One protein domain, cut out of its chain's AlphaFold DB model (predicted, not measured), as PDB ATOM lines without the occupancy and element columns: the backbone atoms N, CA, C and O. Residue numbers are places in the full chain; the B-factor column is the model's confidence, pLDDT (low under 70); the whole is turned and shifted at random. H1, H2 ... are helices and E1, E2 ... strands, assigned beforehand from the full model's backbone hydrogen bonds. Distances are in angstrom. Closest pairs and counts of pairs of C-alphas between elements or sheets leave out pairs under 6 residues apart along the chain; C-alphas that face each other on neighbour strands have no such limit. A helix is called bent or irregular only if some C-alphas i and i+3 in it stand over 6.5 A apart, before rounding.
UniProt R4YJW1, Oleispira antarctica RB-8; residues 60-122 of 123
ATOM      1  N   PRO A  60     -17.369  31.749 -45.439       96.00
ATOM      2  CA  PRO A  60     -17.517  33.173 -45.754       96.00
ATOM      3  C   PRO A  60     -18.835  33.789 -45.272       96.00
ATOM      4  O   PRO A  60     -18.833  34.915 -44.774       96.00
ATOM      5  N   LEU A  61     -19.950  33.057 -45.379       96.69
ATOM      6  CA  LEU A  61     -21.245  33.516 -44.876       96.69
ATOM      7  C   LEU A  61     -21.218  33.680 -43.352       96.69
ATOM      8  O   LEU A  61     -21.615  34.728 -42.844       96.69
ATOM      9  N   LEU A  62     -20.693  32.689 -42.627       95.94
ATOM     10  CA  LEU A  62     -20.542  32.768 -41.171       95.94
ATOM     11  C   LEU A  62     -19.672  33.969 -40.761       95.94
ATOM     12  O   LEU A  62     -20.056  34.750 -39.888       95.94
ATOM     13  N   ALA A  63     -18.534  34.163 -41.432       96.31
ATOM     14  CA  ALA A  63     -17.656  35.298 -41.178       96.31
ATOM     15  C   ALA A  63     -18.370  36.639 -41.421       96.31
ATOM     16  O   ALA A  63     -18.288  37.539 -40.584       96.31
ATOM     17  N   ALA A  64     -19.120  36.761 -42.519       96.62
ATOM     18  CA  ALA A  64     -19.879  37.966 -42.833       96.62
ATOM     19  C   ALA A  64     -20.979  38.254 -41.800       96.62
ATOM     20  O   ALA A  64     -21.134  39.403 -41.389       96.62
ATOM     21  N   LEU A  65     -21.699  37.230 -41.328       96.25
ATOM     22  CA  LEU A  65     -22.714  37.377 -40.278       96.25
ATOM     23  C   LEU A  65     -22.109  37.871 -38.959       96.25
ATOM     24  O   LEU A  65     -22.689  38.747 -38.319       96.25
ATOM     25  N   LEU A  66     -20.938  37.360 -38.571       96.44
ATOM     26  CA  LEU A  66     -20.220  37.809 -37.375       96.44
ATOM     27  C   LEU A  66     -19.698  39.243 -37.532       96.44
ATOM     28  O   LEU A  66     -19.884  40.078 -36.650       96.44
ATOM     29  N   MET A  67     -19.088  39.568 -38.673       95.56
ATOM     30  CA  MET A  67     -18.588  40.920 -38.936       95.56
ATOM     31  C   MET A  67     -19.721  41.951 -38.955       95.56
ATOM     32  O   MET A  67     -19.614  42.993 -38.314       95.56
ATOM     33  N   TYR A  68     -20.818  41.654 -39.654       95.19
ATOM     34  CA  TYR A  68     -21.948  42.571 -39.795       95.19
ATOM     35  C   TYR A  68     -22.800  42.653 -38.524       95.19
ATOM     36  O   TYR A  68     -23.141  43.746 -38.079       95.19
ATOM     37  N   GLY A  69     -23.138  41.509 -37.924       94.00
ATOM     38  CA  GLY A  69     -24.052  41.440 -36.785       94.00
ATOM     39  C   GLY A  69     -23.413  41.794 -35.443       94.00
ATOM     40  O   GLY A  69     -24.101  42.308 -34.567       94.00
ATOM     41  N   ALA A  70     -22.115  41.532 -35.282       94.12
ATOM     42  CA  ALA A  70     -21.399  41.731 -34.021       94.12
ATOM     43  C   ALA A  70     -20.263  42.762 -34.115       94.12
ATOM     44  O   ALA A  70     -19.580  43.035 -33.123       94.12
ATOM     45  N   GLY A  71     -20.057  43.361 -35.295       92.94
ATOM     46  CA  GLY A  71     -19.066  44.416 -35.503       92.94
ATOM     47  C   GLY A  71     -17.622  43.931 -35.372       92.94
ATOM     48  O   GLY A  71     -16.748  44.706 -34.965       92.94
ATOM     49  N   LEU A  72     -17.358  42.652 -35.659       93.44
ATOM     50  CA  LEU A  72     -15.996  42.124 -35.663       93.44
ATOM     51  C   LEU A  72     -15.227  42.635 -36.881       93.44
ATOM     52  O   LEU A  72     -15.744  42.745 -37.993       93.44
ATOM     53  N   ARG A  73     -13.942  42.914 -36.678       92.00
ATOM     54  CA  ARG A  73     -12.996  43.100 -37.782       92.00
ATOM     55  C   ARG A  73     -12.625  41.746 -38.365       92.00
ATOM     56  O   ARG A  73     -12.575  40.765 -37.638       92.00
ATOM     57  N   LEU A  74     -12.203  41.724 -39.628       92.25
ATOM     58  CA  LEU A  74     -11.780  40.493 -40.303       92.25
ATOM     59  C   LEU A  74     -10.774  39.669 -39.476       92.25
ATOM     60  O   LEU A  74     -10.965  38.479 -39.278       92.25
ATOM     61  N   GLN A  75      -9.729  40.307 -38.937       91.44
ATOM     62  CA  GLN A  75      -8.737  39.612 -38.103       91.44
ATOM     63  C   GLN A  75      -9.299  39.129 -36.759       91.44
ATOM     64  O   GLN A  75      -8.816  38.133 -36.240       91.44
ATOM     65  N   GLU A  76     -10.297  39.815 -36.198       93.31
ATOM     66  CA  GLU A  76     -10.969  39.382 -34.967       93.31
ATOM     67  C   GLU A  76     -11.847  38.153 -35.258       93.31
ATOM     68  O   GLU A  76     -11.790  37.177 -34.522       93.31
ATOM     69  N   THR A  77     -12.578  38.156 -36.378       94.25
ATOM     70  CA  THR A  77     -13.403  37.025 -36.833       94.25
ATOM     71  C   THR A  77     -12.571  35.776 -37.107       94.25
ATOM     72  O   THR A  77     -12.932  34.692 -36.668       94.25
ATOM     73  N   LEU A  78     -11.440  35.920 -37.804       92.06
ATOM     74  CA  LEU A  78     -10.572  34.790 -38.157       92.06
ATOM     75  C   LEU A  78      -9.813  34.196 -36.960       92.06
ATOM     76  O   LEU A  78      -9.283  33.096 -37.067       92.06
ATOM     77  N   ARG A  79      -9.717  34.926 -35.844       91.56
ATOM     78  CA  ARG A  79      -9.007  34.502 -34.624       91.56
ATOM     79  C   ARG A  79      -9.951  34.187 -33.465       91.56
ATOM     80  O   ARG A  79      -9.491  34.036 -32.335       91.56
ATOM     81  N   LEU A  80     -11.256  34.146 -33.720       93.06
ATOM     82  CA  LEU A  80     -12.250  33.847 -32.702       93.06
ATOM     83  C   LEU A  80     -12.083  32.393 -32.245       93.06
ATOM     84  O   LEU A  80     -12.116  31.477 -33.065       93.06
ATOM     85  N   HIS A  81     -11.916  32.173 -30.942       92.75
ATOM     86  CA  HIS A  81     -11.894  30.823 -30.390       92.75
ATOM     87  C   HIS A  81     -13.283  30.404 -29.920       92.75
ATOM     88  O   HIS A  81     -14.052  31.225 -29.430       92.75
ATOM     89  N   ILE A  82     -13.560  29.098 -29.952       93.44
ATOM     90  CA  ILE A  82     -14.826  28.519 -29.471       93.44
ATOM     91  C   ILE A  82     -15.115  28.928 -28.016       93.44
ATOM     92  O   ILE A  82     -16.237  29.295 -27.691       93.44
ATOM     93  N   LYS A  83     -14.088  28.957 -27.155       94.06
ATOM     94  CA  LYS A  83     -14.195  29.384 -25.745       94.06
ATOM     95  C   LYS A  83     -14.598  30.849 -25.547       94.06
ATOM     96  O   LYS A  83     -14.951  31.235 -24.441       94.06
ATOM     97  N   ASP A  84     -14.458  31.664 -26.586       94.44
ATOM     98  CA  ASP A  84     -14.791  33.084 -26.557       94.44
ATOM     99  C   ASP A  84     -16.256  33.323 -26.991       94.44
ATOM    100  O   ASP A  84     -16.691  34.472 -27.077       94.44
ATOM    101  N   ILE A  85     -17.017  32.251 -27.253       95.81
ATOM    102  CA  ILE A  85     -18.433  32.276 -27.630       95.81
ATOM    103  C   ILE A  85     -19.275  31.783 -26.452       95.81
ATOM    104  O   ILE A  85     -19.202  30.615 -26.075       95.81
ATOM    105  N   ASP A  86     -20.111  32.661 -25.899       95.81
ATOM    106  CA  ASP A  86     -21.085  32.303 -24.868       95.81
ATOM    107  C   ASP A  86     -22.489  32.245 -25.486       95.81
ATOM    108  O   ASP A  86     -23.162  33.263 -25.678       95.81
ATOM    109  N   PHE A  87     -22.937  31.030 -25.808       95.19
ATOM    110  CA  PHE A  87     -24.272  30.791 -26.360       95.19
ATOM    111  C   PHE A  87     -25.392  31.025 -25.336       95.19
ATOM    112  O   PHE A  87     -26.502  31.370 -25.734       95.19
ATOM    113  N   GLY A  88     -25.118  30.861 -24.037       94.06
ATOM    114  CA  GLY A  88     -26.114  31.039 -22.978       94.06
ATOM    115  C   GLY A  88     -26.431  32.510 -22.726       94.06
ATOM    116  O   GLY A  88     -27.586  32.870 -22.506       94.06
ATOM    117  N   ARG A  89     -25.411  33.371 -22.804       93.75
ATOM    118  CA  ARG A  89     -25.559  34.830 -22.691       93.75
ATOM    119  C   ARG A  89     -25.796  35.520 -24.029       93.75
ATOM    120  O   ARG A  89     -26.239  36.663 -24.049       93.75
ATOM    121  N   GLY A  90     -25.526  34.841 -25.142       94.88
ATOM    122  CA  GLY A  90     -25.588  35.450 -26.466       94.88
ATOM    123  C   GLY A  90     -24.498  36.507 -26.648       94.88
ATOM    124  O   GLY A  90     -24.759  37.581 -27.192       94.88
ATOM    125  N   GLU A  91     -23.281  36.206 -26.199       96.19
ATOM    126  CA  GLU A  91     -22.152  37.137 -26.156       96.19
ATOM    127  C   GLU A  91     -20.898  36.550 -26.823       96.19
ATOM    128  O   GLU A  91     -20.693  35.339 -26.894       96.19
ATOM    129  N   LEU A  92     -20.042  37.440 -27.320       95.94
ATOM    130  CA  LEU A  92     -18.744  37.144 -27.917       95.94
ATOM    131  C   LEU A  92     -17.662  37.962 -27.215       95.94
ATOM    132  O   LEU A  92     -17.734  39.194 -27.173       95.94
ATOM    133  N   LEU A  93     -16.619  37.294 -26.732       95.00
ATOM    134  CA  LEU A  93     -15.430  37.937 -26.188       95.00
ATOM    135  C   LEU A  93     -14.411  38.197 -27.306       95.00
ATOM    136  O   LEU A  93     -13.733  37.298 -27.794       95.00
ATOM    137  N   VAL A  94     -14.253  39.458 -27.699       92.50
ATOM    138  CA  VAL A  94     -13.255  39.863 -28.693       92.50
ATOM    139  C   VAL A  94     -11.952  40.221 -27.990       92.50
ATOM    140  O   VAL A  94     -11.851  41.269 -27.344       92.50
ATOM    141  N   ARG A  95     -10.946  39.360 -28.154       87.06
ATOM    142  CA  ARG A  95      -9.605  39.545 -27.586       87.06
ATOM    143  C   ARG A  95      -8.740  40.471 -28.428       87.06
ATOM    144  O   ARG A  95      -8.858  40.493 -29.653       87.06
ATOM    145  N   SER A  96      -7.839  41.202 -27.773       77.38
ATOM    146  CA  SER A  96      -6.838  42.047 -28.445       77.38
ATOM    147  C   SER A  96      -7.457  43.029 -29.448       77.38
ATOM    148  O   SER A  96      -6.967  43.224 -30.562       77.38
ATOM    149  N   GLY A  97      -8.548  43.679 -29.035       67.94
ATOM    150  CA  GLY A  97      -9.168  44.763 -29.782       67.94
ATOM    151  C   GLY A  97      -8.237  45.970 -29.949       67.94
ATOM    152  O   GLY A  97      -7.055  45.966 -29.598       67.94
ATOM    153  N   LYS A  98      -8.768  47.074 -30.486       66.25
ATOM    154  CA  LYS A  98      -7.955  48.279 -30.733       66.25
ATOM    155  C   LYS A  98      -7.336  48.770 -29.417       66.25
ATOM    156  O   LYS A  98      -8.062  49.028 -28.464       66.25
ATOM    157  N   GLY A  99      -6.012  48.926 -29.391       68.50
ATOM    158  CA  GLY A  99      -5.273  49.289 -28.175       68.50
ATOM    159  C   GLY A  99      -5.016  48.119 -27.223       68.50
ATOM    160  O   GLY A  99      -4.759  48.362 -26.050       68.50
ATOM    161  N   ASN A 100      -5.101  46.879 -27.719       71.81
ATOM    162  CA  ASN A 100      -4.916  45.646 -26.954       71.81
ATOM    163  C   ASN A 100      -5.901  45.502 -25.781       71.81
ATOM    164  O   ASN A 100      -5.541  45.033 -24.706       71.81
ATOM    165  N   LYS A 101      -7.141  45.960 -25.985       79.62
ATOM    166  CA  LYS A 101      -8.221  45.856 -25.003       79.62
ATOM    167  C   LYS A 101      -9.235  44.817 -25.441       79.62
ATOM    168  O   LYS A 101      -9.684  44.839 -26.592       79.62
ATOM    169  N   ASP A 102      -9.611  43.967 -24.504       89.25
ATOM    170  CA  ASP A 102     -10.691  43.012 -24.687       89.25
ATOM    171  C   ASP A 102     -12.038  43.735 -24.600       89.25
ATOM    172  O   ASP A 102     -12.185  44.741 -23.897       89.25
ATOM    173  N   ARG A 103     -13.024  43.253 -25.357       92.31
ATOM    174  CA  ARG A 103     -14.402  43.752 -25.297       92.31
ATOM    175  C   ARG A 103     -15.392  42.619 -25.494       92.31
ATOM    176  O   ARG A 103     -15.107  41.684 -26.236       92.31
ATOM    177  N   VAL A 104     -16.568  42.758 -24.902       94.19
ATOM    178  CA  VAL A 104     -17.708  41.880 -25.173       94.19
ATOM    179  C   VAL A 104     -18.594  42.532 -26.234       94.19
ATOM    180  O   VAL A 104     -18.773  43.751 -26.239       94.19
ATOM    181  N   THR A 105     -19.106  41.732 -27.162       95.19
ATOM    182  CA  THR A 105     -20.107  42.136 -28.157       95.19
ATOM    183  C   THR A 105     -21.218  41.089 -28.231       95.19
ATOM    184  O   THR A 105     -21.070  39.985 -27.718       95.19
ATOM    185  N   MET A 106     -22.339  41.427 -28.857       95.69
ATOM    186  CA  MET A 106     -23.484  40.528 -28.998       95.69
ATOM    187  C   MET A 106     -23.181  39.394 -29.986       95.69
ATOM    188  O   MET A 106     -22.618  39.637 -31.050       95.69
ATOM    189  N   LEU A 107     -23.620  38.174 -29.684       96.88
ATOM    190  CA  LEU A 107     -23.654  37.053 -30.621       96.88
ATOM    191  C   LEU A 107     -24.871  37.191 -31.559       96.88
ATOM    192  O   LEU A 107     -26.012  37.179 -31.088       96.88
ATOM    193  N   PRO A 108     -24.693  37.299 -32.889       95.38
ATOM    194  CA  PRO A 108     -25.818  37.441 -33.804       95.38
ATOM    195  C   PRO A 108     -26.612  36.138 -33.875       95.38
ATOM    196  O   PRO A 108     -26.075  35.105 -34.266       95.38
ATOM    197  N   GLN A 109     -27.916  36.196 -33.600       94.75
ATOM    198  CA  GLN A 109     -28.800  35.019 -33.615       94.75
ATOM    199  C   GLN A 109     -28.740  34.232 -34.934       94.75
ATOM    200  O   GLN A 109     -28.709  33.006 -34.940       94.75
ATOM    201  N   ARG A 110     -28.621  34.937 -36.069       93.94
ATOM    202  CA  ARG A 110     -28.490  34.320 -37.402       93.94
ATOM    203  C   ARG A 110     -27.218  33.484 -37.584       93.94
ATOM    204  O   ARG A 110     -27.180  32.666 -38.492       93.94
ATOM    205  N   ALA A 111     -26.188  33.706 -36.769       95.19
ATOM    206  CA  ALA A 111     -24.930  32.971 -36.841       95.19
ATOM    207  C   ALA A 111     -24.925  31.709 -35.965       95.19
ATOM    208  O   ALA A 111     -24.060  30.864 -36.164       95.19
ATOM    209  N   ILE A 112     -25.861  31.553 -35.018       95.56
ATOM    210  CA  ILE A 112     -25.815  30.488 -34.000       95.56
ATOM    211  C   ILE A 112     -25.891  29.094 -34.623       95.56
ATOM    212  O   ILE A 112     -25.033  28.260 -34.348       95.56
ATOM    213  N   SER A 113     -26.869  28.845 -35.497       94.81
ATOM    214  CA  SER A 113     -27.011  27.541 -36.158       94.81
ATOM    215  C   SER A 113     -25.766  27.182 -36.973       94.81
ATOM    216  O   SER A 113     -25.249  26.076 -36.866       94.81
ATOM    217  N   MET A 114     -25.230  28.149 -37.723       95.00
ATOM    218  CA  MET A 114     -23.999  27.964 -38.491       95.00
ATOM    219  C   MET A 114     -22.772  27.751 -37.607       95.00
ATOM    220  O   MET A 114     -21.901  26.978 -37.986       95.00
ATOM    221  N   LEU A 115     -22.685  28.416 -36.452       95.25
ATOM    222  CA  LEU A 115     -21.604  28.205 -35.491       95.25
ATOM    223  C   LEU A 115     -21.637  26.787 -34.934       95.25
ATOM    224  O   LEU A 115     -20.592  26.147 -34.923       95.25
ATOM    225  N   HIS A 116     -22.808  26.283 -34.537       95.31
ATOM    226  CA  HIS A 116     -22.946  24.899 -34.082       95.31
ATOM    227  C   HIS A 116     -22.476  23.916 -35.153       95.31
ATOM    228  O   HIS A 116     -21.551  23.148 -34.902       95.31
ATOM    229  N   SER A 117     -22.999  24.025 -36.379       94.19
ATOM    230  CA  SER A 117     -22.573  23.153 -37.479       94.19
ATOM    231  C   SER A 117     -21.085  23.306 -37.815       94.19
ATOM    232  O   SER A 117     -20.426  22.338 -38.177       94.19
ATOM    233  N   HIS A 118     -20.519  24.511 -37.721       93.31
ATOM    234  CA  HIS A 118     -19.096  24.730 -37.987       93.31
ATOM    235  C   HIS A 118     -18.203  24.100 -36.911       93.31
ATOM    236  O   HIS A 118     -17.163  23.540 -37.244       93.31
ATOM    237  N   ILE A 119     -18.617  24.166 -35.641       93.44
ATOM    238  CA  ILE A 119     -17.913  23.546 -34.514       93.44
ATOM    239  C   ILE A 119     -17.955  22.021 -34.633       93.44
ATOM    240  O   ILE A 119     -16.913  21.390 -34.494       93.44
ATOM    241  N   GLU A 120     -19.119  21.446 -34.944       92.62
ATOM    242  CA  GLU A 120     -19.291  19.996 -35.125       92.62
ATOM    243  C   GLU A 120     -18.418  19.444 -36.258       92.62
ATOM    244  O   GLU A 120     -17.773  18.419 -36.090       92.62
ATOM    245  N   ASN A 121     -18.335  20.150 -37.391       87.94
ATOM    246  CA  ASN A 121     -17.509  19.731 -38.531       87.94
ATOM    247  C   ASN A 121     -15.998  19.958 -38.333       87.94
ATOM    248  O   ASN A 121     -15.209  19.554 -39.185       87.94
ATOM    249  N   SER A 122     -15.598  20.671 -37.277       77.19
ATOM    250  CA  SER A 122     -14.192  20.976 -36.972       77.19
ATOM    251  C   SER A 122     -13.594  20.050 -35.901       77.19
ATOM    252  O   SER A 122     -12.439  20.255 -35.520       77.19
TER     253      SER A 122
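Overview. This is residues 60 to 122 of the 123 residues of a protein of Oleispira antarctica RB-8 (UniProt R4YJW1). A two-stranded hairpin, E1 and E2, lies at the end of H1 formed by residues 66 to 70, with H2 and H3 packed on H1 and apart from each other. A long link, residues 79 to 90, leads from H2 into E1, and its residues 85 to 86 pair with E1. The printed part has 63 residues with three named helices and two named strands, in the order H1, H2, E1, E2, H3; the sheet is antiparallel and the class is mixed, helices and strands. The whole is compact, with a radius of gyration of the C-alphas of 10.9 A and spans of 33 by 24 by 20 A.

Along the chain. Find C-alpha 60 at (-17.517, 33.173, -45.754); from there H1 runs 15.0 A through residues 60 to 70. Next come H2, residues 74 to 78, then the strands E1, residues 91 to 94, and E2, residues 103 to 106. H3, residues 109 to 120, runs 17.8 A to C-alpha 120 at (-19.291, 19.996, -35.125); it is irregular, with C-alphas 110 and 113 7.0 A apart.

Arrangement. Start at H1, which touches H2; their closest C-alphas, of Ala 63 and Thr 77, are 6.3 A apart. H1 also touches residues 110 to 115 of H3, opposite ways at a steep tilt of 44 degrees, closest at the C-alphas of Leu 65 and Ala 111, 6.0 A. The closest C-alphas of H1 and E2, of Ala 70 and Met 106, are 5.6 A apart. In the hairpin of E1 and E2, look for N 92 and O 105 at 2.8 A. Every O i to N i+4 pair is within hydrogen-bond range in H1 and H2, and 6 of 8 in H3.

Size, cuts and confidence. The farthest C-alphas, of Gly 99 and Asn 121, are 33.6 A apart. The printed part has no cut, and the link from H2 to E1 is long. Residues 97 to 99 have pLDDT under 70.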